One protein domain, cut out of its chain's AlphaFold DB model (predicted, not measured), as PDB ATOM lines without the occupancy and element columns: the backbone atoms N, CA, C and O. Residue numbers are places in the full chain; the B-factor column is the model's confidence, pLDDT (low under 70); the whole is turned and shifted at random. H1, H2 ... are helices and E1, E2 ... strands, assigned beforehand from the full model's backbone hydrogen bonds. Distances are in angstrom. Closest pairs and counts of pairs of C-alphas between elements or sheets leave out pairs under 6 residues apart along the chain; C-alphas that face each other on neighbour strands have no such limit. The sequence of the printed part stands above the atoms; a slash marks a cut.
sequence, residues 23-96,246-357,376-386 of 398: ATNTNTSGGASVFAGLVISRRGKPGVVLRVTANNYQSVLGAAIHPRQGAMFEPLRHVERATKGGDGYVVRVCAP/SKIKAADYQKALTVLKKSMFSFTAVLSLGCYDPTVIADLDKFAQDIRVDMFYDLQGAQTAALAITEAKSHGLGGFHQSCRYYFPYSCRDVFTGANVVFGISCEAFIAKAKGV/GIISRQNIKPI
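Overview. This is residues 23 to 96, 246 to 357 and 376 to 386 of the 398 residues of an uncharacterized protein of Citrobacter freundii (UniProt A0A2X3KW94). A strongly twisted sheet of six strands forms the middle layer, with helices H3 and H4 side by side over one face and H2 and H6, with the short H1 over the edge strand E2, on the other. A small second sheet, the hairpin E7 and E8 with E9 beside E7, sits apart from the strands of the large one, and H5 only grazes the large sheet. The printed part has 197 residues, under half of them (96) in named elements, in the order E1 E2 H1 H2 E3 H3 E4 H4 E5 H5 E6 E7 E8 H6 E9. The large sheet runs E2, E3, E1, E4, E5, E6 and is mixed, the small one E8, E7, E9 and antiparallel; the class is mixed, helices and strands. The whole is compact and rounded, with a radius of gyration of the C-alphas of 15.8 A and spans of 41 by 40 by 38 A.

Arrangement. In the large sheet E1, residues 35 to 39, is parallel to E3, residues 88 to 92, with N 39 and O 91 at 2.9 A, and to E4, residues 269 to 271, with N 36 and O 269 at 2.8 A. E2, residues 49 to 52, is an edge strand antiparallel to E3, with N 50 and O 90 at 2.8 A. E5, residues 294 to 298, is parallel to E4, with N 270 and O 294 at 2.8 A, and to the other edge strand E6, residues 323 to 326, with N 324 and O 295 at 2.8 A. H3, residues 250 to 261, and H4, residues 278 to 291, are on the same face and touch at Ala 250 and Val 280, whose C-alphas are 5.7 A apart, with a shallow tilt of 14 degrees, the same way. H3 has a height over the sheet of 8.5 A, and its closest C-alphas to E3 are those of Ala 256 and Val 91, 5.7 A. H4 is over E4 and E5 and runs along the strands, at 2 degrees to E5 on the local plane. On the opposite face H2, residues 75 to 82, and H6, residues 346 to 354, touch at Ala 82 and Cys 347, whose C-alphas are 5.0 A apart, with a shallow tilt of 19 degrees, the same way. These four helices and the sheet make three layers, helices on both faces of a sheet. H1, residues 57 to 61, is over E2 and only just touches H2, with 3 pairs of C-alphas within 8 A, the closest being those of Tyr 57 and Glu 80 at 7.3 A. H5, residues 305 to 314, grazes the sheet with its residues 308 to 312. E4, H4, E5 and E5, H5, E6 are strand-helix-strand units, two parallel neighbour strands with a helix between, each with a right-handed crossover. In the small sheet E7, residues 330 to 333, forms a hairpin with E8, residues 340 to 342, with N 341 and O 332 at 2.9 A, and is antiparallel to E9, residues 381 to 385, with N 331 and O 384 at 2.8 A. In H1 to H6 every O i to N i+4 pair is within hydrogen-bond range.

Along the chain. E1 begins at C-alpha 35, (105.023, 131.805, 119.167), and spans 12.1 A; E3 spans 12.5 A and E5 13.7 A. H4, the longest helix, runs 20.1 A from C-alpha 278 at (87.598, 122.333, 122.751); H3 spans 15.9 A and H5 14.1 A. E9 spans 12.7 A and ends at C-alpha 385, (81.333, 139.362, 105.561).

Size, cuts and confidence. The two C-alphas farthest apart, those of Asn 27 and Lys 247, are 47.1 A apart. Residues 97 to 245 are not printed, with C-alphas 96 and 246 at 10.1 A, nor are residues 358 to 375, with C-alphas 357 and 376 at 12.0 A. Of the links printed whole, H1 to H2 is long. Mean pLDDT of the printed part is 86.4; residues 23 to 32, 318 to 320, 355 to 357 and 376 to 377 are under 70.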
ATOM      1  N   ALA A  23     112.040 144.292 127.826       45.09
ATOM      2  CA  ALA A  23     111.537 144.318 126.454       45.09
ATOM      3  C   ALA A  23     110.401 145.339 126.239       45.09
ATOM      4  O   ALA A  23     110.204 145.800 125.117       45.09
ATOM      5  N   THR A  24     109.678 145.737 127.295       43.72
ATOM      6  CA  THR A  24     108.614 146.757 127.197       43.72
ATOM      7  C   THR A  24     109.125 148.199 127.221       43.72
ATOM      8  O   THR A  24     108.367 149.104 126.886       43.72
ATOM      9  N   ASN A  25     110.402 148.422 127.553       40.41
ATOM     10  CA  ASN A  25     110.986 149.758 127.722       40.41
ATOM     11  C   ASN A  25     111.941 150.179 126.590       40.41
ATOM     12  O   ASN A  25     112.578 151.228 126.688       40.41
ATOM     13  N   THR A  26     112.083 149.384 125.523       39.50
ATOM     14  CA  THR A  26     113.026 149.684 124.432       39.50
ATOM     15  C   THR A  26     112.308 150.144 123.162       39.50
ATOM     16  O   THR A  26     111.509 149.428 122.568       39.50
ATOM     17  N   ASN A  27     112.636 151.356 122.708       41.66
ATOM     18  CA  ASN A  27     112.061 151.981 121.507       41.66
ATOM     19  C   ASN A  27     112.770 151.561 120.203       41.66
ATOM     20  O   ASN A  27     112.458 152.079 119.133       41.66
ATOM     21  N   THR A  28     113.766 150.676 120.281       37.78
ATOM     22  CA  THR A  28     114.736 150.441 119.192       37.78
ATOM     23  C   THR A  28     114.573 149.079 118.510       37.78
ATOM     24  O   THR A  28     115.292 148.754 117.574       37.78
ATOM     25  N   SER A  29     113.592 148.284 118.923       38.28
ATOM     26  CA  SER A  29     113.209 147.047 118.251       38.28
ATOM     27  C   SER A  29     111.843 146.656 118.796       38.28
ATOM     28  O   SER A  29     111.759 146.243 119.948       38.28
ATOM     29  N   GLY A  30     110.775 146.773 118.000       41.62
ATOM     30  CA  GLY A  30     109.544 146.040 118.302       41.62
ATOM     31  C   GLY A  30     109.906 144.559 118.327       41.62
ATOM     32  O   GLY A  30     110.124 143.977 117.268       41.62
ATOM     33  N   GLY A  31     110.131 144.015 119.526       48.12
ATOM     34  CA  GLY A  31     110.755 142.712 119.713       48.12
ATOM     35  C   GLY A  31     109.963 141.641 118.979       48.12
ATOM     36  O   GLY A  31     108.769 141.488 119.226       48.12
ATOM     37  N   ALA A  32     110.620 140.914 118.071       59.84
ATOM     38  CA  ALA A  32     110.018 139.759 117.422       59.84
ATOM     39  C   ALA A  32     109.471 138.828 118.513       59.84
ATOM     40  O   ALA A  32     110.226 138.313 119.339       59.84
ATOM     41  N   SER A  33     108.148 138.679 118.562       75.75
ATOM     42  CA  SER A  33     107.508 137.796 119.532       75.75
ATOM     43  C   SER A  33     107.669 136.368 119.048       75.75
ATOM     44  O   SER A  33     107.564 136.098 117.856       75.75
ATOM     45  N   VAL A  34     107.932 135.447 119.966       85.31
ATOM     46  CA  VAL A  34     108.094 134.034 119.624       85.31
ATOM     47  C   VAL A  34     106.796 133.305 119.927       85.31
ATOM     48  O   VAL A  34     106.314 133.377 121.060       85.31
ATOM     49  N   PHE A  35     106.226 132.607 118.951       91.25
ATOM     50  CA  PHE A  35     105.023 131.805 119.167       91.25
ATOM     51  C   PHE A  35     105.331 130.313 119.280       91.25
ATOM     52  O   PHE A  35     106.326 129.824 118.749       91.25
ATOM     53  N   ALA A  36     104.450 129.572 119.944       94.81
ATOM     54  CA  ALA A  36     104.456 128.120 119.938       94.81
ATOM     55  C   ALA A  36     103.067 127.568 119.610       94.81
ATOM     56  O   ALA A  36     102.061 128.213 119.891       94.81
ATOM     57  N   GLY A  37     102.990 126.379 119.017       96.62
ATOM     58  CA  GLY A  37     101.696 125.782 118.697       96.62
ATOM     59  C   GLY A  37     101.781 124.393 118.086       96.62
ATOM     60  O   GLY A  37     102.859 123.849 117.837       96.62
ATOM     61  N   LEU A  38     100.611 123.813 117.845       97.75
ATOM     62  CA  LEU A  38     100.453 122.505 117.214       97.75
ATOM     63  C   LEU A  38      99.893 122.723 115.812       97.75
ATOM     64  O   LEU A  38      98.934 123.472 115.653       97.75
ATOM     65  N   VAL A  39     100.493 122.106 114.798       96.75
ATOM     66  CA  VAL A  39     100.151 122.382 113.396       96.75
ATOM     67  C   VAL A  39      99.869 121.095 112.631       96.75
ATOM     68  O   VAL A  39     100.639 120.140 112.700       96.75
ATOM     69  N   ILE A  40      98.776 121.065 111.868       96.56
ATOM     70  CA  ILE A  40      98.566 120.036 110.841       96.56
ATOM     71  C   ILE A  40      99.258 120.512 109.563       96.56
ATOM     72  O   ILE A  40      98.995 121.608 109.065       96.56
ATOM     73  N   SER A  41     100.154 119.690 109.029       95.88
ATOM     74  CA  SER A  41     100.963 120.015 107.855       95.88
ATOM     75  C   SER A  41     101.277 118.765 107.030       95.88
ATOM     76  O   SER A  41     101.189 117.640 107.531       95.88
ATOM     77  N   ARG A  42     101.639 118.959 105.754       93.62
ATOM     78  CA  ARG A  42     102.037 117.871 104.837       93.62
ATOM     79  C   ARG A  42     103.491 117.434 105.015       93.62
ATOM     80  O   ARG A  42     103.845 116.295 104.757       93.62
ATOM     81  N   ARG A  43     104.339 118.336 105.498       94.88
ATOM     82  CA  ARG A  43     105.728 118.046 105.854       94.88
ATOM     83  C   ARG A  43     106.019 118.543 107.263       94.88
ATOM     84  O   ARG A  43     105.241 119.302 107.846       94.88
ATOM     85  N   GLY A  44     107.118 118.076 107.821       95.06
ATOM     86  CA  GLY A  44     107.612 118.414 109.140       95.06
ATOM     87  C   GLY A  44     107.969 117.123 109.849       95.06
ATOM     88  O   GLY A  44     107.112 116.236 109.955       95.06
ATOM     89  N   LYS A  45     109.218 117.033 110.316       95.06
ATOM     90  CA  LYS A  45     109.733 115.862 111.022       95.06
ATOM     91  C   LYS A  45     108.802 115.517 112.194       95.06
ATOM     92  O   LYS A  45     108.590 116.365 113.068       95.06
ATOM     93  N   PRO A  46     108.200 114.318 112.215       94.12
ATOM     94  CA  PRO A  46     107.331 113.910 113.310       94.12
ATOM     95  C   PRO A  46     108.086 113.813 114.638       94.12
ATOM     96  O   PRO A  46     109.260 113.458 114.681       94.12
ATOM     97  N   GLY A  47     107.396 114.090 115.746       93.31
ATOM     98  CA  GLY A  47     107.939 113.850 117.088       93.31
ATOM     99  C   GLY A  47     109.006 114.842 117.564       93.31
ATOM    100  O   GLY A  47     109.564 114.638 118.641       93.31
ATOM    101  N   VAL A  48     109.267 115.923 116.820       93.75
ATOM    102  CA  VAL A  48     110.209 116.985 117.209       93.75
ATOM    103  C   VAL A  48     109.566 118.368 117.130       93.75
ATOM    104  O   VAL A  48     108.543 118.562 116.471       93.75
ATOM    105  N   VAL A  49     110.178 119.346 117.799       95.62
ATOM    106  CA  VAL A  49     109.812 120.757 117.647       95.62
ATOM    107  C   VAL A  49     110.510 121.338 116.422       95.62
ATOM    108  O   VAL A  49     111.726 121.233 116.280       95.62
ATOM    109  N   LEU A  50     109.733 121.979 115.555       95.88
ATOM    110  CA  LEU A  50     110.174 122.577 114.302       95.88
ATOM    111  C   LEU A  50     110.216 124.098 114.442       95.88
ATOM    112  O   LEU A  50     109.222 124.720 114.818       95.88
ATOM    113  N   ARG A  51     111.351 124.710 114.096       95.19
ATOM    114  CA  ARG A  51     111.464 126.170 114.042       95.19
ATOM    115  C   ARG A  51     110.973 126.693 112.694       95.19
ATOM    116  O   ARG A  51     111.516 126.335 111.648       95.19
ATOM    117  N   VAL A  52     109.999 127.592 112.734       96.06
ATOM    118  CA  VAL A  52     109.440 128.279 111.568       96.06
ATOM    119  C   VAL A  52     109.677 129.783 111.657       96.06
ATOM    120  O   VAL A  52     109.647 130.385 112.720       96.06
ATOM    121  N   THR A  53     109.928 130.387 110.512       94.75
ATOM    122  CA  THR A  53     110.228 131.802 110.294       94.75
ATOM    123  C   THR A  53     109.524 132.216 109.006       94.75
ATOM    124  O   THR A  53     109.128 131.352 108.214       94.75
ATOM    125  N   ALA A  54     109.434 133.517 108.735       92.06
ATOM    126  CA  ALA A  54     108.854 134.019 107.487       92.06
ATOM    127  C   ALA A  54     109.533 133.454 106.220       92.06
ATOM    128  O   ALA A  54     108.894 133.361 105.177       92.06
ATOM    129  N   ASN A  55     110.799 133.030 106.316       94.38
ATOM    130  CA  ASN A  55     111.588 132.567 105.173       94.38
ATOM    131  C   ASN A  55     111.557 131.046 104.965       94.38
ATOM    132  O   ASN A  55     111.885 130.582 103.877       94.38
ATOM    133  N   ASN A  56     111.208 130.254 105.987       94.75
ATOM    134  CA  ASN A  56     111.348 128.791 105.930       94.75
ATOM    135  C   ASN A  56     110.059 128.011 106.239       94.75
ATOM    136  O   ASN A  56     110.058 126.792 106.119       94.75
ATOM    137  N   TYR A  57     108.949 128.651 106.626       95.50
ATOM    138  CA  TYR A  57     107.764 127.900 107.066       95.50
ATOM    139  C   TYR A  57     107.237 126.922 105.999       95.50
ATOM    140  O   TYR A  57     106.841 125.813 106.345       95.50
ATOM    141  N   GLN A  58     107.295 127.264 104.705       94.12
ATOM    142  CA  GLN A  58     106.913 126.343 103.622       94.12
ATOM    143  C   GLN A  58     107.963 125.251 103.378       94.12
ATOM    144  O   GLN A  58     107.607 124.104 103.098       94.12
ATOM    145  N   SER A  59     109.259 125.563 103.508       92.19
ATOM    146  CA  SER A  59     110.314 124.550 103.379       92.19
ATOM    147  C   SER A  59     110.284 123.547 104.540       92.19
ATOM    148  O   SER A  59     110.612 122.384 104.349       92.19
ATOM    149  N   VAL A  60     109.783 123.945 105.709       95.19
ATOM    150  CA  VAL A  60     109.628 123.068 106.878       95.19
ATOM    151  C   VAL A  60     108.295 122.310 106.859       95.19
ATOM    152  O   VAL A  60     108.281 121.093 107.018       95.19
ATOM    153  N   LEU A  61     107.171 122.997 106.633       96.31
ATOM    154  CA  LEU A  61     105.819 122.429 106.788       96.31
ATOM    155  C   LEU A  61     105.188 121.925 105.480       96.31
ATOM    156  O   LEU A  61     104.145 121.265 105.493       96.31
ATOM    157  N   GLY A  62     105.825 122.203 104.345       93.38
ATOM    158  CA  GLY A  62     105.358 121.783 103.029       93.38
ATOM    159  C   GLY A  62     104.287 122.707 102.450       93.38
ATOM    160  O   GLY A  62     104.068 123.832 102.904       93.38
ATOM    161  N   ALA A  63     103.637 122.228 101.389       91.88
ATOM    162  CA  ALA A  63     102.608 122.979 100.682       91.88
ATOM    163  C   ALA A  63     101.311 123.104 101.499       91.88
ATOM    164  O   ALA A  63     100.950 122.222 102.280       91.88
ATOM    165  N   ALA A  64     100.570 124.190 101.261       93.00
ATOM    166  CA  ALA A  64      99.278 124.411 101.897       93.00
ATOM    167  C   ALA A  64      98.268 123.324 101.514       93.00
ATOM    168  O   ALA A  64      98.122 122.963 100.343       93.00
ATOM    169  N   ILE A  65      97.497 122.868 102.500       93.06
ATOM    170  CA  ILE A  65      96.335 122.019 102.258       93.06
ATOM    171  C   ILE A  65      95.281 122.860 101.530       93.06
ATOM    172  O   ILE A  65      94.963 123.997 101.915       93.06
ATOM    173  N   HIS A  66      94.767 122.311 100.431       92.25
ATOM    174  CA  HIS A  66      93.763 122.984  99.619       92.25
ATOM    175  C   HIS A  66      92.399 122.914 100.336       92.25
ATOM    176  O   HIS A  66      92.038 121.830 100.784       92.25
ATOM    177  N   PRO A  67      91.585 123.988 100.385       91.12
ATOM    178  CA  PRO A  67      90.293 123.989 101.096       91.12
ATOM    179  C   PRO A  67      89.312 122.887 100.661       91.12
ATOM    180  O   PRO A  67      88.474 122.438 101.429       91.12
ATOM    181  N   ARG A  68      89.441 122.405  99.420       88.12
ATOM    182  CA  ARG A  68      88.666 121.261  98.890       88.12
ATOM    183  C   ARG A  68      89.019 119.906  99.513       88.12
ATOM    184  O   ARG A  68      88.275 118.959  99.306       88.12
ATOM    185  N   GLN A  69      90.151 119.790 100.202       84.38
ATOM    186  CA  GLN A  69      90.608 118.531 100.798       84.38
ATOM    187  C   GLN A  69      90.064 118.301 102.212       84.38
ATOM    188  O   GLN A  69      90.304 117.243 102.781       84.38
ATOM    189  N   GLY A  70      89.325 119.260 102.774       83.00
ATOM    190  CA  GLY A  70      88.654 119.111 104.061       83.00
ATOM    191  C   GLY A  70      88.785 120.344 104.947       83.00
ATOM    192  O   GLY A  70      89.375 121.350 104.558       83.00
ATOM    193  N   ALA A  71      88.240 120.242 106.160       83.31
ATOM    194  CA  ALA A  71      88.194 121.332 107.137       83.31
ATOM    195  C   ALA A  71      89.583 121.761 107.654       83.31
ATOM    196  O   ALA A  71      89.768 122.906 108.048       83.31
ATOM    197  N   MET A  72      90.586 120.882 107.583       88.44
ATOM    198  CA  MET A  72      91.936 121.110 108.124       88.44
ATOM    199  C   MET A  72      92.849 121.934 107.197       88.44
ATOM    200  O   MET A  72      94.061 121.734 107.165       88.44
ATOM    201  N   PHE A  73      92.294 122.851 106.402       92.56
ATOM    202  CA  PHE A  73      93.090 123.670 105.484       92.56
ATOM    203  C   PHE A  73      93.757 124.866 106.183       92.56
ATOM    204  O   PHE A  73      94.792 125.356 105.738       92.56
ATOM    205  N   GLU A  74      93.191 125.361 107.277       93.62
ATOM    206  CA  GLU A  74      93.624 126.602 107.928       93.62
ATOM    207  C   GLU A  74      95.052 126.642 108.510       93.62
ATOM    208  O   GLU A  74      95.660 127.712 108.435       93.62
ATOM    209  N   PRO A  75      95.641 125.564 109.063       95.19
ATOM    210  CA  PRO A  75      96.827 125.693 109.915       95.19
ATOM    211  C   PRO A  75      98.038 126.388 109.281       95.19
ATOM    212  O   PRO A  75      98.643 127.262 109.900       95.19
ATOM    213  N   LEU A  76      98.360 126.103 108.014       95.56
ATOM    214  CA  LEU A  76      99.476 126.788 107.344       95.56
ATOM    215  C   LEU A  76      99.188 128.280 107.083       95.56
ATOM    216  O   LEU A  76     100.118 129.080 107.015       95.56
ATOM    217  N   ARG A  77      97.912 128.675 106.966       94.81
ATOM    218  CA  ARG A  77      97.499 130.084 106.843       94.81
ATOM    219  C   ARG A  77      97.708 130.813 108.160       94.81
ATOM    220  O   ARG A  77      98.238 131.916 108.153       94.81
ATOM    221  N   HIS A  78      97.387 130.173 109.281       95.62
ATOM    222  CA  HIS A  78      97.702 130.699 110.610       95.62
ATOM    223  C   HIS A  78      99.210 130.865 110.817       95.62
ATOM    224  O   HIS A  78      99.650 131.932 111.235       95.62
ATOM    225  N   VAL A  79     100.023 129.876 110.429       96.50
ATOM    226  CA  VAL A  79     101.494 129.981 110.508       96.50
ATOM    227  C   VAL A  79     102.046 131.099 109.612       96.50
ATOM    228  O   VAL A  79     102.895 131.874 110.052       96.50
ATOM    229  N   GLU A  80     101.556 131.241 108.378       94.94
ATOM    230  CA  GLU A  80     101.944 132.339 107.475       94.94
ATOM    231  C   GLU A  80     101.652 133.716 108.078       94.94
ATOM    232  O   GLU A  80     102.440 134.650 107.923       94.94
ATOM    233  N   ARG A  81     100.548 133.845 108.817       92.12
ATOM    234  CA  ARG A  81     100.232 135.071 109.553       92.12
ATOM    235  C   ARG A  81     101.158 135.241 110.749       92.12
ATOM    236  O   ARG A  81     101.822 136.269 110.847       92.12
ATOM    237  N   ALA A  82     101.250 134.241 111.618       92.19
ATOM    238  CA  ALA A  82     102.036 134.310 112.846       92.19
ATOM    239  C   ALA A  82     103.517 134.640 112.583       92.19
ATOM    240  O   ALA A  82     104.091 135.477 113.278       92.19
ATOM    241  N   THR A  83     104.103 134.091 111.512       92.56
ATOM    242  CA  THR A  83     105.503 134.353 111.123       92.56
ATOM    243  C   THR A  83     105.803 135.809 110.744       92.56
ATOM    244  O   THR A  83     106.962 136.216 110.736       92.56
ATOM    245  N   LYS A  84     104.779 136.636 110.490       86.81
ATOM    246  CA  LYS A  84     104.923 138.093 110.310       86.81
ATOM    247  C   LYS A  84     105.030 138.861 111.634       86.81
ATOM    248  O   LYS A  84     105.367 140.044 111.614       86.81
ATOM    249  N   GLY A  85     104.678 138.232 112.757       78.44
ATOM    250  CA  GLY A  85     104.842 138.765 114.114       78.44
ATOM    251  C   GLY A  85     106.168 138.351 114.761       78.44
ATOM    252  O   GLY A  85     106.698 139.080 115.597       78.44
ATOM    253  N   GLY A  86     106.730 137.219 114.336       84.31
ATOM    254  CA  GLY A  86     108.051 136.740 114.728       84.31
ATOM    255  C   GLY A  86     108.210 135.242 114.480       84.31
ATOM    256  O   GLY A  86     107.383 134.627 113.808       84.31
ATOM    257  N   ASP A  87     109.287 134.656 114.993       90.81
ATOM    258  CA  ASP A  87     109.591 133.236 114.797       90.81
ATOM    259  C   ASP A  87     108.655 132.327 115.608       90.81
ATOM    260  O   ASP A  87     108.081 132.721 116.623       90.81
ATOM    261  N   GLY A  88     108.518 131.079 115.170       92.56
ATOM    262  CA  GLY A  88     107.643 130.092 115.782       92.56
ATOM    263  C   GLY A  88     108.322 128.763 116.071       92.56
ATOM    264  O   GLY A  88     109.200 128.321 115.331       92.56
ATOM    265  N   TYR A  89     107.849 128.091 117.113       95.88
ATOM    266  CA  TYR A  89     108.168 126.707 117.443       95.88
ATOM    267  C   TYR A  89     106.902 125.861 117.357       95.88
ATOM    268  O   TYR A  89     106.010 125.957 118.198       95.88
ATOM    269  N   VAL A  90     106.803 125.033 116.325       97.44
ATOM    270  CA  VAL A  90     105.598 124.244 116.057       97.44
ATOM    271  C   VAL A  90     105.890 122.756 116.121       97.44
ATOM    272  O   VAL A  90     106.967 122.310 115.739       97.44
ATOM    273  N   VAL A  91     104.923 121.970 116.585       97.56
ATOM    274  CA  VAL A  91     104.984 120.506 116.499       97.56
ATOM    275  C   VAL A  91     103.928 120.030 115.520       97.56
ATOM    276  O   VAL A  91     102.760 120.410 115.623       97.56
ATOM    277  N   ARG A  92     104.342 119.186 114.572       96.81
ATOM    278  CA  ARG A  92     103.420 118.574 113.617       96.81
ATOM    279  C   ARG A  92     102.492 117.590 114.329       96.81
ATOM    280  O   ARG A  92     102.947 116.697 115.041       96.81
ATOM    281  N   VAL A  93     101.196 117.728 114.079       97.06
ATOM    282  CA  VAL A  93     100.171 116.753 114.455       97.06
ATOM    283  C   VAL A  93     100.009 115.781 113.293       97.06
ATOM    284  O   VAL A  93      99.532 116.157 112.221       97.06
ATOM    285  N   CYS A  94     100.453 114.544 113.486       95.56
ATOM    286  CA  CYS A  94     100.388 113.510 112.456       95.56
ATOM    287  C   CYS A  94      99.038 112.787 112.495       95.56
ATOM    288  O   CYS A  94      98.547 112.449 113.573       95.56
ATOM    289  N   ALA A  95      98.473 112.501 111.320       94.81
ATOM    290  CA  ALA A  95      97.319 111.618 111.220       94.81
ATOM    291  C   ALA A  95      97.687 110.198 111.700       94.81
ATOM    292  O   ALA A  95      98.818 109.749 111.480       94.81
ATOM    293  N   PRO A  96      96.756 109.464 112.334       94.00
ATOM    294  CA  PRO A  96      97.041 108.138 112.887       94.00
ATOM    295  C   PRO A  96      97.411 107.093 111.822       94.00
ATOM    296  O   PRO A  96      98.059 106.099 112.140       94.00
ATOM    297  N   SER A 246      91.070 114.089 108.508       91.00
ATOM    298  CA  SER A 246      89.758 114.036 109.170       91.00
ATOM    299  C   SER A 246      89.704 113.036 110.333       91.00
ATOM    300  O   SER A 246      88.817 113.126 111.180       91.00
ATOM    301  N   LYS A 247      90.667 112.106 110.415       93.50
ATOM    302  CA  LYS A 247      90.781 111.124 111.506       93.50
ATOM    303  C   LYS A 247      91.590 111.623 112.697       93.50
ATOM    304  O   LYS A 247      91.666 110.902 113.691       93.50
ATOM    305  N   ILE A 248      92.200 112.807 112.603       94.56
ATOM    306  CA  ILE A 248      92.932 113.418 113.715       94.56
ATOM    307  C   ILE A 248      91.958 113.682 114.864       94.56
ATOM    308  O   ILE A 248      90.894 114.270 114.671       94.56
ATOM    309  N   LYS A 249      92.341 113.258 116.069       95.06
ATOM    310  CA  LYS A 249      91.568 113.472 117.301       95.06
ATOM    311  C   LYS A 249      92.399 114.225 118.334       95.06
ATOM    312  O   LYS A 249      93.620 114.315 118.214       95.06
ATOM    313  N   ALA A 250      91.758 114.682 119.411       95.31
ATOM    314  CA  ALA A 250      92.435 115.330 120.537       95.31
ATOM    315  C   ALA A 250      93.645 114.531 121.074       95.31
ATOM    316  O   ALA A 250      94.681 115.111 121.386       95.31
ATOM    317  N   ALA A 251      93.572 113.193 121.091       95.81
ATOM    318  CA  ALA A 251      94.682 112.336 121.520       95.81
ATOM    319  C   ALA A 251      95.953 112.488 120.657       95.81
ATOM    320  O   ALA A 251      97.067 112.331 121.159       95.81
ATOM    321  N   ASP A 252      95.818 112.804 119.367       96.19
ATOM    322  CA  ASP A 252      96.963 113.021 118.478       96.19
ATOM    323  C   ASP A 252      97.596 114.397 118.717       96.19
ATOM    324  O   ASP A 252      98.823 114.516 118.769       96.19
ATOM    325  N   TYR A 253      96.777 115.414 119.000       97.19
ATOM    326  CA  TYR A 253      97.257 116.709 119.488       97.19
ATOM    327  C   TYR A 253      97.987 116.581 120.830       97.19
ATOM    328  O   TYR A 253      99.031 117.200 121.015       97.19
ATOM    329  N   GLN A 254      97.516 115.737 121.751       95.94
ATOM    330  CA  GLN A 254      98.173 115.513 123.045       95.94
ATOM    331  C   GLN A 254      99.571 114.891 122.911       95.94
ATOM    332  O   GLN A 254     100.484 115.249 123.665       95.94
ATOM    333  N   LYS A 255      99.785 114.008 121.922       95.06
ATOM    334  CA  LYS A 255     101.128 113.498 121.591       95.06
ATOM    335  C   LYS A 255     102.046 114.644 121.160       95.06
ATOM    336  O   LYS A 255     103.153 114.766 121.683       95.06
ATOM    337  N   ALA A 256     101.569 115.517 120.272       96.50
ATOM    338  CA  ALA A 256     102.324 116.679 119.807       96.50
ATOM    339  C   ALA A 256     102.584 117.701 120.935       96.50
ATOM    340  O   ALA A 256     103.701 118.193 121.089       96.50
ATOM    341  N   LEU A 257     101.598 117.952 121.799       96.12
ATOM    342  CA  LEU A 257     101.746 118.817 122.970       96.12
ATOM    343  C   LEU A 257     102.777 118.274 123.959       96.12
ATOM    344  O   LEU A 257     103.527 119.044 124.550       96.12
ATOM    345  N   THR A 258     102.854 116.953 124.125       94.69
ATOM    346  CA  THR A 258     103.870 116.321 124.977       94.69
ATOM    347  C   THR A 258     105.283 116.588 124.456       94.69
ATOM    348  O   THR A 258     106.187 116.843 125.249       94.69
ATOM    349  N   VAL A 259     105.480 116.569 123.134       94.62
ATOM    350  CA  VAL A 259     106.756 116.949 122.507       94.62
ATOM    351  C   VAL A 259     107.059 118.426 122.763       94.62
ATOM    352  O   VAL A 259     108.166 118.754 123.183       94.62
ATOM    353  N   LEU A 260     106.070 119.308 122.588       94.25
ATOM    354  CA  LEU A 260     106.241 120.746 122.807       94.25
ATOM    355  C   LEU A 260     106.582 121.076 124.271       94.25
ATOM    356  O   LEU A 260     107.508 121.840 124.528       94.25
ATOM    357  N   LYS A 261     105.894 120.450 125.234       90.94
ATOM    358  CA  LYS A 261     106.137 120.595 126.682       90.94
ATOM    359  C   LYS A 261     107.549 120.176 127.096       90.94
ATOM    360  O   LYS A 261     108.157 120.799 127.958       90.94
ATOM    361  N   LYS A 262     108.090 119.132 126.461       88.00
ATOM    362  CA  LYS A 262     109.464 118.660 126.700       88.00
ATOM    363  C   LYS A 262     110.532 119.580 126.111       88.00
ATOM    364  O   LYS A 262     111.708 119.407 126.423       88.00
ATOM    365  N   SER A 263     110.151 120.525 125.256       81.62
ATOM    366  CA  SER A 263     111.101 121.456 124.668       81.62
ATOM    367  C   SER A 263     111.551 122.505 125.684       81.62
ATOM    368  O   SER A 263     110.777 122.959 126.520       81.62
ATOM    369  N   MET A 264     112.824 122.889 125.606       76.31
ATOM    370  CA  MET A 264     113.409 123.926 126.464       76.31
ATOM    371  C   MET A 264     113.401 125.308 125.793       76.31
ATOM    372  O   MET A 264     114.159 126.192 126.182       76.31
ATOM    373  N   PHE A 265     112.584 125.495 124.752       77.62
ATOM    374  CA  PHE A 265     112.496 126.773 124.050       77.62
ATOM    375  C   PHE A 265     111.671 127.777 124.847       77.62
ATOM    376  O   PHE A 265     110.695 127.416 125.502       77.62
ATOM    377  N   SER A 266     112.041 129.052 124.748       77.62
ATOM    378  CA  SER A 266     111.256 130.154 125.297       77.62
ATOM    379  C   SER A 266     110.335 130.738 124.238       77.62
ATOM    380  O   SER A 266     110.751 130.986 123.109       77.62
ATOM    381  N   PHE A 267     109.082 130.968 124.611       81.25
ATOM    382  CA  PHE A 267     108.060 131.543 123.747       81.25
ATOM    383  C   PHE A 267     107.238 132.563 124.533       81.25
ATOM    384  O   PHE A 267     107.228 132.572 125.759       81.25
ATOM    385  N   THR A 268     106.608 133.469 123.797       83.50
ATOM    386  CA  THR A 268     105.846 134.617 124.311       83.50
ATOM    387  C   THR A 268     104.341 134.427 124.179       83.50
ATOM    388  O   THR A 268     103.582 135.087 124.880       83.50
ATOM    389  N   ALA A 269     103.911 133.525 123.294       86.81
ATOM    390  CA  ALA A 269     102.510 133.199 123.091       86.81
ATOM    391  C   ALA A 269     102.336 131.750 122.621       86.81
ATOM    392  O   ALA A 269     103.169 131.222 121.880       86.81
ATOM    393  N   VAL A 270     101.224 131.133 123.005       93.38
ATOM    394  CA  VAL A 270     100.713 129.877 122.453       93.38
ATOM    395  C   VAL A 270      99.593 130.200 121.464       93.38
ATOM    396  O   VAL A 270      98.689 130.971 121.771       93.38
ATOM    397  N   LEU A 271      99.638 129.623 120.268       95.56
ATOM    398  CA  LEU A 271      98.629 129.819 119.226       95.56
ATOM    399  C   LEU A 271      97.927 128.490 118.934       95.56
ATOM    400  O   LEU A 271      98.590 127.456 118.818       95.56
ATOM    401  N   SER A 272      96.601 128.509 118.760       94.00
ATOM    402  CA  SER A 272      95.849 127.298 118.380       94.00
ATOM    403  C   SER A 272      96.061 126.881 116.920       94.00
ATOM    404  O   SER A 272      95.757 125.746 116.563       94.00
ATOM    405  N   LEU A 273      96.585 127.788 116.081       95.44
ATOM    406  CA  LEU A 273      96.954 127.560 114.677       95.44
ATOM    407  C   LEU A 273      95.859 126.848 113.857       95.44
ATOM    408  O   LEU A 273      96.147 125.945 113.074       95.44
ATOM    409  N   GLY A 274      94.599 127.260 114.025       91.50
ATOM    410  CA  GLY A 274      93.453 126.697 113.299       91.50
ATOM    411  C   GLY A 274      92.867 125.419 113.906       91.50
ATOM    412  O   GLY A 274      92.093 124.735 113.241       91.50
ATOM    413  N   CYS A 275      93.230 125.077 115.145       92.88
ATOM    414  CA  CYS A 275      92.547 124.049 115.924       92.88
ATOM    415  C   CYS A 275      91.307 124.632 116.623       92.88
ATOM    416  O   CYS A 275      91.424 125.608 117.367       92.88
ATOM    417  N   TYR A 276      90.159 123.986 116.403       91.75
ATOM    418  CA  TYR A 276      88.855 124.319 116.995       91.75
ATOM    419  C   TYR A 276      88.353 123.251 117.986       91.75
ATOM    420  O   TYR A 276      87.221 123.316 118.452       91.75
ATOM    421  N   ASP A 277      89.158 122.226 118.294       91.94
ATOM    422  CA  ASP A 277      88.749 121.181 119.239       91.94
ATOM    423  C   ASP A 277      88.795 121.731 120.680       91.94
ATOM    424  O   ASP A 277      89.868 122.140 121.137       91.94
ATOM    425  N   PRO A 278      87.675 121.721 121.426       90.81
ATOM    426  CA  PRO A 278      87.598 122.333 122.751       90.81
ATOM    427  C   PRO A 278      88.515 121.653 123.774       90.81
ATOM    428  O   PRO A 278      89.048 122.317 124.662       90.81
ATOM    429  N   THR A 279      88.754 120.344 123.635       92.88
ATOM    430  CA  THR A 279      89.666 119.597 124.515       92.88
ATOM    431  C   THR A 279      91.102 120.047 124.280       92.88
ATOM    432  O   THR A 279      91.849 120.286 125.227       92.88
ATOM    433  N   VAL A 280      91.484 120.208 123.011       94.62
ATOM    434  CA  VAL A 280      92.828 120.662 122.635       94.62
ATOM    435  C   VAL A 280      93.046 122.118 123.036       94.62
ATOM    436  O   VAL A 280      94.110 122.454 123.554       94.62
ATOM    437  N   ILE A 281      92.046 122.980 122.841       93.94
ATOM    438  CA  ILE A 281      92.092 124.383 123.268       93.94
ATOM    439  C   ILE A 281      92.284 124.471 124.790       93.94
ATOM    440  O   ILE A 281      93.154 125.211 125.241       93.94
ATOM    441  N   ALA A 282      91.559 123.677 125.581       92.50
ATOM    442  CA  ALA A 282      91.746 123.635 127.033       92.50
ATOM    443  C   ALA A 282      93.152 123.141 127.440       92.50
ATOM    444  O   ALA A 282      93.764 123.688 128.359       92.50
ATOM    445  N   ASP A 283      93.699 122.142 126.739       93.94
ATOM    446  CA  ASP A 283      95.056 121.635 126.980       93.94
ATOM    447  C   ASP A 283      96.145 122.675 126.640       93.94
ATOM    448  O   ASP A 283      97.160 122.768 127.345       93.94
ATOM    449  N   LEU A 284      95.941 123.464 125.578       94.38
ATOM    450  CA  LEU A 284      96.818 124.572 125.187       94.38
ATOM    451  C   LEU A 284      96.732 125.745 126.166       94.38
ATOM    452  O   LEU A 284      97.770 126.311 126.505       94.38
ATOM    453  N   ASP A 285      95.536 126.072 126.656       92.00
ATOM    454  CA  ASP A 285      95.343 127.134 127.647       92.00
ATOM    455  C   ASP A 285      96.027 126.770 128.957       92.00
ATOM    456  O   ASP A 285      96.844 127.529 129.474       92.00
ATOM    457  N   LYS A 286      95.816 125.540 129.429       91.12
ATOM    458  CA  LYS A 286      96.539 125.018 130.587       91.12
ATOM    459  C   LYS A 286      98.052 125.105 130.400       91.12
ATOM    460  O   LYS A 286      98.758 125.529 131.309       91.12
ATOM    461  N   PHE A 287      98.554 124.733 129.224       90.88
ATOM    462  CA  PHE A 287      99.977 124.854 128.933       90.88
ATOM    463  C   PHE A 287     100.459 126.308 128.990       90.88
ATOM    464  O   PHE A 287     101.494 126.561 129.600       90.88
ATOM    465  N   ALA A 288      99.706 127.252 128.421       89.44
ATOM    466  CA  ALA A 288     100.014 128.679 128.466       89.44
ATOM    467  C   ALA A 288      99.994 129.239 129.902       89.44
ATOM    468  O   ALA A 288     100.874 130.017 130.273       89.44
ATOM    469  N   GLN A 289      99.052 128.793 130.740       86.50
ATOM    470  CA  GLN A 289      99.002 129.120 132.167       86.50
ATOM    471  C   GLN A 289     100.233 128.600 132.919       86.50
ATOM    472  O   GLN A 289     100.845 129.348 133.687       86.50
ATOM    473  N   ASP A 290     100.617 127.346 132.673       85.31
ATOM    474  CA  ASP A 290     101.728 126.682 133.358       85.31
ATOM    475  C   ASP A 290     103.067 127.413 133.128       85.31
ATOM    476  O   ASP A 290     103.875 127.565 134.048       85.31
ATOM    477  N   ILE A 291     103.286 127.920 131.913       81.50
ATOM    478  CA  ILE A 291     104.499 128.664 131.525       81.50
ATOM    479  C   ILE A 291     104.354 130.192 131.614       81.50
ATOM    480  O   ILE A 291     105.351 130.897 131.458       81.50
ATOM    481  N   ARG A 292     103.138 130.685 131.890       80.56
ATOM    482  CA  ARG A 292     102.768 132.102 132.070       80.56
ATOM    483  C   ARG A 292     102.936 132.972 130.820       80.56
ATOM    484  O   ARG A 292     103.496 134.064 130.893       80.56
ATOM    485  N   VAL A 293     102.421 132.500 129.692       82.12
ATOM    486  CA  VAL A 293     102.390 133.246 128.424       82.12
ATOM    487  C   VAL A 293     100.955 133.432 127.951       82.12
ATOM    488  O   VAL A 293     100.039 132.790 128.464       82.12
ATOM    489  N   ASP A 294     100.748 134.308 126.975       85.00
ATOM    490  CA  ASP A 294      99.424 134.489 126.386       85.00
ATOM    491  C   ASP A 294      99.037 133.301 125.511       85.00
ATOM    492  O   ASP A 294      99.889 132.643 124.913       85.00
ATOM    493  N   MET A 295      97.740 133.081 125.358       89.69
ATOM    494  CA  MET A 295      97.190 132.173 124.371       89.69
ATOM    495  C   MET A 295      96.261 132.930 123.432       89.69
ATOM    496  O   MET A 295      95.392 133.669 123.879       89.69
ATOM    497  N   PHE A 296      96.394 132.703 122.128       92.44
ATOM    498  CA  PHE A 296      95.458 133.212 121.129       92.44
ATOM    499  C   PHE A 296      94.799 132.036 120.418       92.44
ATOM    500  O   PHE A 296      95.481 131.131 119.927       92.44
ATOM    501  N   TYR A 297      93.471 132.054 120.353       93.50
ATOM    502  CA  TYR A 297      92.706 131.034 119.647       93.50
ATOM    503  C   TYR A 297      91.463 131.617 118.988       93.50
ATOM    504  O   TYR A 297      90.977 132.694 119.344       93.50
ATOM    505  N   ASP A 298      90.955 130.882 118.013       92.19
ATOM    506  CA  ASP A 298      89.794 131.264 117.229       92.19
ATOM    507  C   ASP A 298      88.592 130.386 117.556       92.19
ATOM    508  O   ASP A 298      88.741 129.214 117.895       92.19
ATOM    509  N   LEU A 299      87.407 130.966 117.408       90.94
ATOM    510  CA  LEU A 299      86.174 130.228 117.170       90.94
ATOM    511  C   LEU A 299      86.027 129.965 115.679       90.94
ATOM    512  O   LEU A 299      86.520 130.751 114.857       90.94
ATOM    513  N   GLN A 300      85.297 128.914 115.317       90.44
ATOM    514  CA  GLN A 300      85.061 128.624 113.911       90.44
ATOM    515  C   GLN A 300      84.380 129.829 113.236       90.44
ATOM    516  O   GLN A 300      83.315 130.284 113.644       90.44
ATOM    517  N   GLY A 301      85.019 130.396 112.207       86.88
ATOM    518  CA  GLY A 301      84.520 131.615 111.555       86.88
ATOM    519  C   GLY A 301      83.352 131.360 110.598       86.88
ATOM    520  O   GLY A 301      82.530 132.239 110.366       86.88
ATOM    521  N   ALA A 302      83.263 130.152 110.032       87.50
ATOM    522  CA  ALA A 302      82.270 129.775 109.022       87.50
ATOM    523  C   ALA A 302      80.933 129.305 109.631       87.50
ATOM    524  O   ALA A 302      80.372 128.300 109.199       87.50
ATOM    525  N   GLN A 303      80.439 130.014 110.645       89.06
ATOM    526  CA  GLN A 303      79.176 129.729 111.331       89.06
ATOM    527  C   GLN A 303      78.502 131.029 111.786       89.06
ATOM    528  O   GLN A 303      79.127 132.090 111.748       89.06
ATOM    529  N   THR A 304      77.245 130.940 112.222       88.38
ATOM    530  CA  THR A 304      76.481 132.070 112.775       88.38
ATOM    531  C   THR A 304      77.018 132.513 114.138       88.38
ATOM    532  O   THR A 304      77.655 131.731 114.849       88.38
ATOM    533  N   ALA A 305      76.731 133.750 114.531       85.75
ATOM    534  CA  ALA A 305      77.115 134.304 115.821       85.75
ATOM    535  C   ALA A 305      76.532 133.476 116.976       85.75
ATOM    536  O   ALA A 305      77.255 133.157 117.916       85.75
ATOM    537  N   ALA A 306      75.278 133.023 116.873       86.88
ATOM    538  CA  ALA A 306      74.664 132.159 117.890       86.88
ATOM    539  C   ALA A 306      75.406 130.817 118.095       86.88
ATOM    540  O   ALA A 306      75.574 130.347 119.227       86.88
ATOM    541  N   LEU A 307      75.872 130.187 117.009       89.75
ATOM    542  CA  LEU A 307      76.675 128.961 117.093       89.75
ATOM    543  C   LEU A 307      78.060 129.242 117.677       89.75
ATOM    544  O   LEU A 307      78.513 128.494 118.541       89.75
ATOM    545  N   ALA A 308      78.682 130.359 117.293       87.94
ATOM    546  CA  ALA A 308      79.957 130.787 117.855       87.94
ATOM    547  C   ALA A 308      79.855 131.081 119.362       87.94
ATOM    548  O   ALA A 308      80.720 130.658 120.119       87.94
ATOM    549  N   ILE A 309      78.779 131.717 119.837       86.19
ATOM    550  CA  ILE A 309      78.511 131.912 121.274       86.19
ATOM    551  C   ILE A 309      78.383 130.560 121.994       86.19
ATOM    552  O   ILE A 309      78.882 130.382 123.106       86.19
ATOM    553  N   THR A 310      77.734 129.586 121.358       88.44
ATOM    554  CA  THR A 310      77.561 128.242 121.923       88.44
ATOM    555  C   THR A 310      78.908 127.511 122.028       88.44
ATOM    556  O   THR A 310      79.221 126.955 123.082       88.44
ATOM    557  N   GLU A 311      79.740 127.574 120.982       89.75
ATOM    558  CA  GLU A 311      81.125 127.079 120.983       89.75
ATOM    559  C   GLU A 311      81.950 127.768 122.082       89.75
ATOM    560  O   GLU A 311      82.534 127.108 122.942       89.75
ATOM    561  N   ALA A 312      81.907 129.099 122.136       86.69
ATOM    562  CA  ALA A 312      82.560 129.925 123.143       86.69
ATOM    563  C   ALA A 312      82.226 129.492 124.577       86.69
ATOM    564  O   ALA A 312      83.138 129.330 125.396       86.69
ATOM    565  N   LYS A 313      80.938 129.291 124.878       84.75
ATOM    566  CA  LYS A 313      80.459 128.838 126.191       84.75
ATOM    567  C   LYS A 313      80.924 127.408 126.501       84.75
ATOM    568  O   LYS A 313      81.218 127.107 127.656       84.75
ATOM    569  N   SER A 314      81.062 126.550 125.487       84.44
ATOM    570  CA  SER A 314      81.520 125.162 125.656       84.44
ATOM    571  C   SER A 314      82.988 125.037 126.080       84.44
ATOM    572  O   SER A 314      83.348 124.057 126.728       84.44
ATOM    573  N   HIS A 315      83.831 126.032 125.775       84.19
ATOM    574  CA  HIS A 315      85.259 125.988 126.115       84.19
ATOM    575  C   HIS A 315      85.517 126.168 127.618       84.19
ATOM    576  O   HIS A 315      86.556 125.745 128.113       84.19
ATOM    577  N   GLY A 316      84.598 126.807 128.354       76.56
ATOM    578  CA  GLY A 316      84.729 126.982 129.805       76.56
ATOM    579  C   GLY A 316      85.932 127.828 130.248       76.56
ATOM    580  O   GLY A 316      86.350 127.723 131.398       76.56
ATOM    581  N   LEU A 317      86.487 128.667 129.363       79.31
ATOM    582  CA  LEU A 317      87.679 129.489 129.630       79.31
ATOM    583  C   LEU A 317      87.372 130.867 130.255       79.31
ATOM    584  O   LEU A 317      88.242 131.733 130.338       79.31
ATOM    585  N   GLY A 318      86.134 131.089 130.704       64.31
ATOM    586  CA  GLY A 318      85.746 132.327 131.380       64.31
ATOM    587  C   GLY A 318      86.472 132.473 132.720       64.31
ATOM    588  O   GLY A 318      86.244 131.686 133.636       64.31
ATOM    589  N   GLY A 319      87.338 133.484 132.841       64.06
ATOM    590  CA  GLY A 319      88.065 133.801 134.080       64.06
ATOM    591  C   GLY A 319      89.579 133.574 134.043       64.06
ATOM    592  O   GLY A 319      90.246 133.860 135.037       64.06
ATOM    593  N   PHE A 320      90.138 133.113 132.921       66.56
ATOM    594  CA  PHE A 320      91.589 133.031 132.727       66.56
ATOM    595  C   PHE A 320      92.125 134.298 132.052       66.56
ATOM    596  O   PHE A 320      91.474 134.888 131.194       66.56
ATOM    597  N   HIS A 321      93.319 134.739 132.454       71.69
ATOM    598  CA  HIS A 321      93.920 135.982 131.950       71.69
ATOM    599  C   HIS A 321      94.819 135.766 130.726       71.69
ATOM    600  O   HIS A 321      95.221 136.734 130.090       71.69
ATOM    601  N   GLN A 322      95.161 134.512 130.425       79.06
ATOM    602  CA  GLN A 322      96.090 134.142 129.363       79.06
ATOM    603  C   GLN A 322      95.388 134.025 128.009       79.06
ATOM    604  O   GLN A 322      95.943 134.454 126.999       79.06
ATOM    605  N   SER A 323      94.180 133.459 127.970       85.94
ATOM    606  CA  SER A 323      93.482 133.141 126.726       85.94
ATOM    607  C   SER A 323      92.723 134.326 126.133       85.94
ATOM    608  O   SER A 323      91.830 134.891 126.765       85.94
ATOM    609  N   CYS A 324      93.013 134.640 124.875       86.88
ATOM    610  CA  CYS A 324      92.294 135.593 124.045       86.88
ATOM    611  C   CYS A 324      91.563 134.847 122.923       86.88
ATOM    612  O   CYS A 324      92.186 134.166 122.103       86.88
ATOM    613  N   ARG A 325      90.239 135.004 122.890       88.62
ATOM    614  CA  ARG A 325      89.334 134.381 121.921       88.62
ATOM    615  C   ARG A 325      88.987 135.352 120.800       88.62
ATOM    616  O   ARG A 325      88.657 136.503 121.076       88.62
ATOM    617  N   TYR A 326      88.959 134.867 119.563       88.81
ATOM    618  CA  TYR A 326      88.562 135.666 118.404       88.81
ATOM    619  C   TYR A 326      87.493 134.965 117.568       88.81
ATOM    620  O   TYR A 326      87.574 133.772 117.304       88.81
ATOM    621  N   TYR A 327      86.500 135.726 117.115       88.62
ATOM    622  CA  TYR A 327      85.504 135.285 116.144       88.62
ATOM    623  C   TYR A 327      85.586 136.191 114.918       88.62
ATOM    624  O   TYR A 327      85.487 137.412 115.037       88.62
ATOM    625  N   PHE A 328      85.810 135.601 113.742       88.19
ATOM    626  CA  PHE A 328      85.980 136.356 112.501       88.19
ATOM    627  C   PHE A 328      85.165 135.759 111.346       88.19
ATOM    628  O   PHE A 328      85.694 134.993 110.536       88.19
ATOM    629  N   PRO A 329      83.879 136.132 111.232       89.00
ATOM    630  CA  PRO A 329      82.967 135.623 110.208       89.00
ATOM    631  C   PRO A 329      83.106 136.365 108.871       89.00
ATOM    632  O   PRO A 329      82.140 136.862 108.288       89.00
ATOM    633  N   TYR A 330      84.339 136.457 108.371       88.19
ATOM    634  CA  TYR A 330      84.641 137.110 107.102       88.19
ATOM    635  C   TYR A 330      85.394 136.166 106.171       88.19
ATOM    636  O   TYR A 330      86.387 135.533 106.532       88.19
ATOM    637  N   SER A 331      84.940 136.132 104.926       90.69
ATOM    638  CA  SER A 331      85.663 135.512 103.825       90.69
ATOM    639  C   SER A 331      86.793 136.417 103.342       90.69
ATOM    640  O   SER A 331      86.691 137.640 103.398       90.69
ATOM    641  N   CYS A 332      87.869 135.823 102.840       90.81
ATOM    642  CA  CYS A 332      88.960 136.534 102.184       90.81
ATOM    643  C   CYS A 332      89.565 135.687 101.059       90.81
ATOM    644  O   CYS A 332      89.346 134.476 100.986       90.81
ATOM    645  N   ARG A 333      90.335 136.328 100.176       92.50
ATOM    646  CA  ARG A 333      91.088 135.646  99.122       92.50
ATOM    647  C   ARG A 333      92.303 134.953  99.732       92.50
ATOM    648  O   ARG A 333      93.164 135.600 100.328       92.50
ATOM    649  N   ASP A 334      92.367 133.643  99.555       92.69
ATOM    650  CA  ASP A 334      93.465 132.813 100.019       92.69
ATOM    651  C   ASP A 334      94.750 133.064  99.223       92.69
ATOM    652  O   ASP A 334      94.737 133.045  97.992       92.69
ATOM    653  N   VAL A 335      95.867 133.225  99.931       90.81
ATOM    654  CA  VAL A 335      97.181 133.490  99.324       90.81
ATOM    655  C   VAL A 335      97.775 132.261  98.634       90.81
ATOM    656  O   VAL A 335      98.565 132.413  97.710       90.81
ATOM    657  N   PHE A 336      97.387 131.050  99.051       92.94
ATOM    658  CA  PHE A 336      97.961 129.807  98.527       92.94
ATOM    659  C   PHE A 336      97.208 129.249  97.322       92.94
ATOM    660  O   PHE A 336      97.816 128.767  96.374       92.94
ATOM    661  N   THR A 337      95.876 129.272  97.365       90.81
ATOM    662  CA  THR A 337      95.026 128.633  96.347       90.81
ATOM    663  C   THR A 337      94.268 129.634  95.488       90.81
ATOM    664  O   THR A 337      93.697 129.266  94.465       90.81
ATOM    665  N   GLY A 338      94.186 130.895  95.922       89.56
ATOM    666  CA  GLY A 338      93.255 131.851  95.344       89.56
ATOM    667  C   GLY A 338      91.784 131.477  95.560       89.56
ATOM    668  O   GLY A 338      90.916 132.101  94.974       89.56
ATOM    669  N   ALA A 339      91.415 130.486  96.368       90.88
ATOM    670  CA  ALA A 339      90.008 130.316  96.730       90.88
ATOM    671  C   ALA A 339      89.554 131.447  97.672       90.88
ATOM    672  O   ALA A 339      90.376 132.082  98.331       90.88
ATOM    673  N   ASN A 340      88.248 131.703  97.762       91.88
ATOM    674  CA  ASN A 340      87.726 132.461  98.899       91.88
ATOM    675  C   ASN A 340      87.555 131.497 100.074       91.88
ATOM    676  O   ASN A 340      86.963 130.432  99.910       91.88
ATOM    677  N   VAL A 341      88.086 131.869 101.233       92.88
ATOM    678  CA  VAL A 341      88.101 131.043 102.444       92.88
ATOM    679  C   VAL A 341      87.720 131.872 103.661       92.88
ATOM    680  O   VAL A 341      87.897 133.090 103.667       92.88
ATOM    681  N   VAL A 342      87.234 131.199 104.696       91.62
ATOM    682  CA  VAL A 342      86.985 131.766 106.025       91.62
ATOM    683  C   VAL A 342      87.921 131.047 106.988       91.62
ATOM    684  O   VAL A 342      87.962 129.824 106.962       91.62
ATOM    685  N   PHE A 343      88.695 131.795 107.772       92.00
ATOM    686  CA  PHE A 343      89.563 131.263 108.827       92.00
ATOM    687  C   PHE A 343      89.778 132.329 109.907       92.00
ATOM    688  O   PHE A 343      89.661 133.528 109.620       92.00
ATOM    689  N   GLY A 344      90.078 131.902 111.131       90.06
ATOM    690  CA  GLY A 344      90.198 132.774 112.305       90.06
ATOM    691  C   GLY A 344      91.338 133.806 112.247       90.06
ATOM    692  O   GLY A 344      92.185 133.716 111.362       90.06
ATOM    693  N   ILE A 345      91.342 134.801 113.145       89.88
ATOM    694  CA  ILE A 345      92.263 135.965 113.186       89.88
ATOM    695  C   ILE A 345      93.212 135.996 114.394       89.88
ATOM    696  O   ILE A 345      93.904 136.995 114.609       89.88
ATOM    697  N   SER A 346      93.248 134.945 115.210       90.62
ATOM    698  CA  SER A 346      94.088 134.880 116.412       90.62
ATOM    699  C   SER A 346      95.563 135.174 116.113       90.62
ATOM    700  O   SER A 346      96.233 135.885 116.865       90.62
ATOM    701  N   CYS A 347      96.060 134.718 114.962       91.06
ATOM    702  CA  CYS A 347      97.422 134.989 114.517       91.06
ATOM    703  C   CYS A 347      97.628 136.454 114.099       91.06
ATOM    704  O   CYS A 347      98.694 137.011 114.347       91.06
ATOM    705  N   GLU A 348      96.631 137.129 113.519       86.19
ATOM    706  CA  GLU A 348      96.686 138.578 113.299       86.19
ATOM    707  C   GLU A 348      96.701 139.371 114.607       86.19
ATOM    708  O   GLU A 348      97.406 140.380 114.698       86.19
ATOM    709  N   ALA A 349      95.976 138.912 115.627       84.25
ATOM    710  CA  ALA A 349      96.032 139.517 116.952       84.25
ATOM    711  C   ALA A 349      97.417 139.345 117.598       84.25
ATOM    712  O   ALA A 349      97.960 140.307 118.149       84.25
ATOM    713  N   PHE A 350      98.035 138.172 117.436       85.81
ATOM    714  CA  PHE A 350      99.430 137.951 117.817       85.81
ATOM    715  C   PHE A 350     100.382 138.922 117.103       85.81
ATOM    716  O   PHE A 350     101.192 139.567 117.763       85.81
ATOM    717  N   ILE A 351     100.252 139.115 115.783       82.56
ATOM    718  CA  ILE A 351     101.063 140.100 115.038       82.56
ATOM    719  C   ILE A 351     100.871 141.512 115.604       82.56
ATOM    720  O   ILE A 351     101.838 142.261 115.751       82.56
ATOM    721  N   ALA A 352      99.625 141.900 115.887       76.19
ATOM    722  CA  ALA A 352      99.319 143.221 116.426       76.19
ATOM    723  C   ALA A 352      99.989 143.438 117.789       76.19
ATOM    724  O   ALA A 352     100.544 144.513 118.025       76.19
ATOM    725  N   LYS A 353     100.007 142.407 118.645       76.31
ATOM    726  CA  LYS A 353     100.732 142.423 119.920       76.31
ATOM    727  C   LYS A 353     102.248 142.476 119.719       76.31
ATOM    728  O   LYS A 353     102.918 143.288 120.352       76.31
ATOM    729  N   ALA A 354     102.775 141.665 118.806       72.94
ATOM    730  CA  ALA A 354     104.206 141.563 118.546       72.94
ATOM    731  C   ALA A 354     104.831 142.876 118.058       72.94
ATOM    732  O   ALA A 354     105.973 143.194 118.373       72.94
ATOM    733  N   LYS A 355     104.060 143.705 117.348       66.44
ATOM    734  CA  LYS A 355     104.498 145.029 116.883       66.44
ATOM    735  C   LYS A 355     104.659 146.078 118.010       66.44
ATOM    736  O   LYS A 355     104.933 147.243 117.710       66.44
ATOM    737  N   GLY A 356     104.533 145.705 119.290       55.00
ATOM    738  CA  GLY A 356     104.902 146.534 120.458       55.00
ATOM    739  C   GLY A 356     104.024 147.772 120.627       55.00
ATOM    740  O   GLY A 356     102.922 147.753 120.114       55.00
ATOM    741  N   VAL A 357     104.480 148.857 121.279       44.88
ATOM    742  CA  VAL A 357     103.952 150.251 121.248       44.88
ATOM    743  C   VAL A 357     105.087 151.163 120.795       44.88
ATOM    744  O   VAL A 357     106.134 151.171 121.425       44.88
ATOM    745  N   GLY A 376      96.065 147.507 114.281       55.03
ATOM    746  CA  GLY A 376      95.373 146.261 113.927       55.03
ATOM    747  C   GLY A 376      95.077 146.169 112.431       55.03
ATOM    748  O   GLY A 376      93.924 146.267 112.026       55.03
ATOM    749  N   ILE A 377      96.106 146.027 111.588       65.50
ATOM    750  CA  ILE A 377      95.891 145.867 110.141       65.50
ATOM    751  C   ILE A 377      95.662 144.389 109.824       65.50
ATOM    752  O   ILE A 377      96.606 143.593 109.792       65.50
ATOM    753  N   ILE A 378      94.416 144.035 109.508       76.50
ATOM    754  CA  ILE A 378      94.091 142.740 108.906       76.50
ATOM    755  C   ILE A 378      94.546 142.777 107.442       76.50
ATOM    756  O   ILE A 378      93.860 143.286 106.558       76.50
ATOM    757  N   SER A 379      95.737 142.242 107.178       77.81
ATOM    758  CA  SER A 379      96.379 142.244 105.853       77.81
ATOM    759  C   SER A 379      95.876 141.110 104.944       77.81
ATOM    760  O   SER A 379      96.665 140.369 104.348       77.81
ATOM    761  N   ARG A 380      94.555 140.928 104.854       84.62
ATOM    762  CA  ARG A 380      93.920 139.941 103.966       84.62
ATOM    763  C   ARG A 380      93.335 140.637 102.745       84.62
ATOM    764  O   ARG A 380      92.844 141.757 102.825       84.62
ATOM    765  N   GLN A 381      93.385 139.967 101.600       85.44
ATOM    766  CA  GLN A 381      92.833 140.509 100.364       85.44
ATOM    767  C   GLN A 381      91.337 140.201 100.263       85.44
ATOM    768  O   GLN A 381      90.903 139.098 100.593       85.44
ATOM    769  N   ASN A 382      90.566 141.158  99.740       87.50
ATOM    770  CA  ASN A 382      89.162 140.974  99.361       87.50
ATOM    771  C   ASN A 382      88.263 140.485 100.518       87.50
ATOM    772  O   ASN A 382      87.447 139.581 100.332       87.50
ATOM    773  N   ILE A 383      88.452 141.057 101.715       86.75
ATOM    774  CA  ILE A 383      87.676 140.707 102.911       86.75
ATOM    775  C   ILE A 383      86.206 141.069 102.692       86.75
ATOM    776  O   ILE A 383      85.896 142.209 102.341       86.75
ATOM    777  N   LYS A 384      85.306 140.110 102.911       86.88
ATOM    778  CA  LYS A 384      83.855 140.307 102.826       86.88
ATOM    779  C   LYS A 384      83.149 139.527 103.930       86.88
ATOM    780  O   LYS A 384      83.519 138.369 104.141       86.88
ATOM    781  N   PRO A 385      82.140 140.107 104.601       84.75
ATOM    782  CA  PRO A 385      81.333 139.362 105.561       84.75
ATOM    783  C   PRO A 385      80.668 138.168 104.871       84.75
ATOM    784  O   PRO A 385      80.379 138.214 103.669       84.75
ATOM    785  N   ILE A 386      80.451 137.087 105.618       84.12
ATOM    786  CA  ILE A 386      79.689 135.943 105.113       84.12
ATOM    787  C   ILE A 386      78.251 136.415 104.808       84.12
ATOM    788  O   ILE A 386      77.664 137.127 105.623       84.12
TER     789      ILE A 386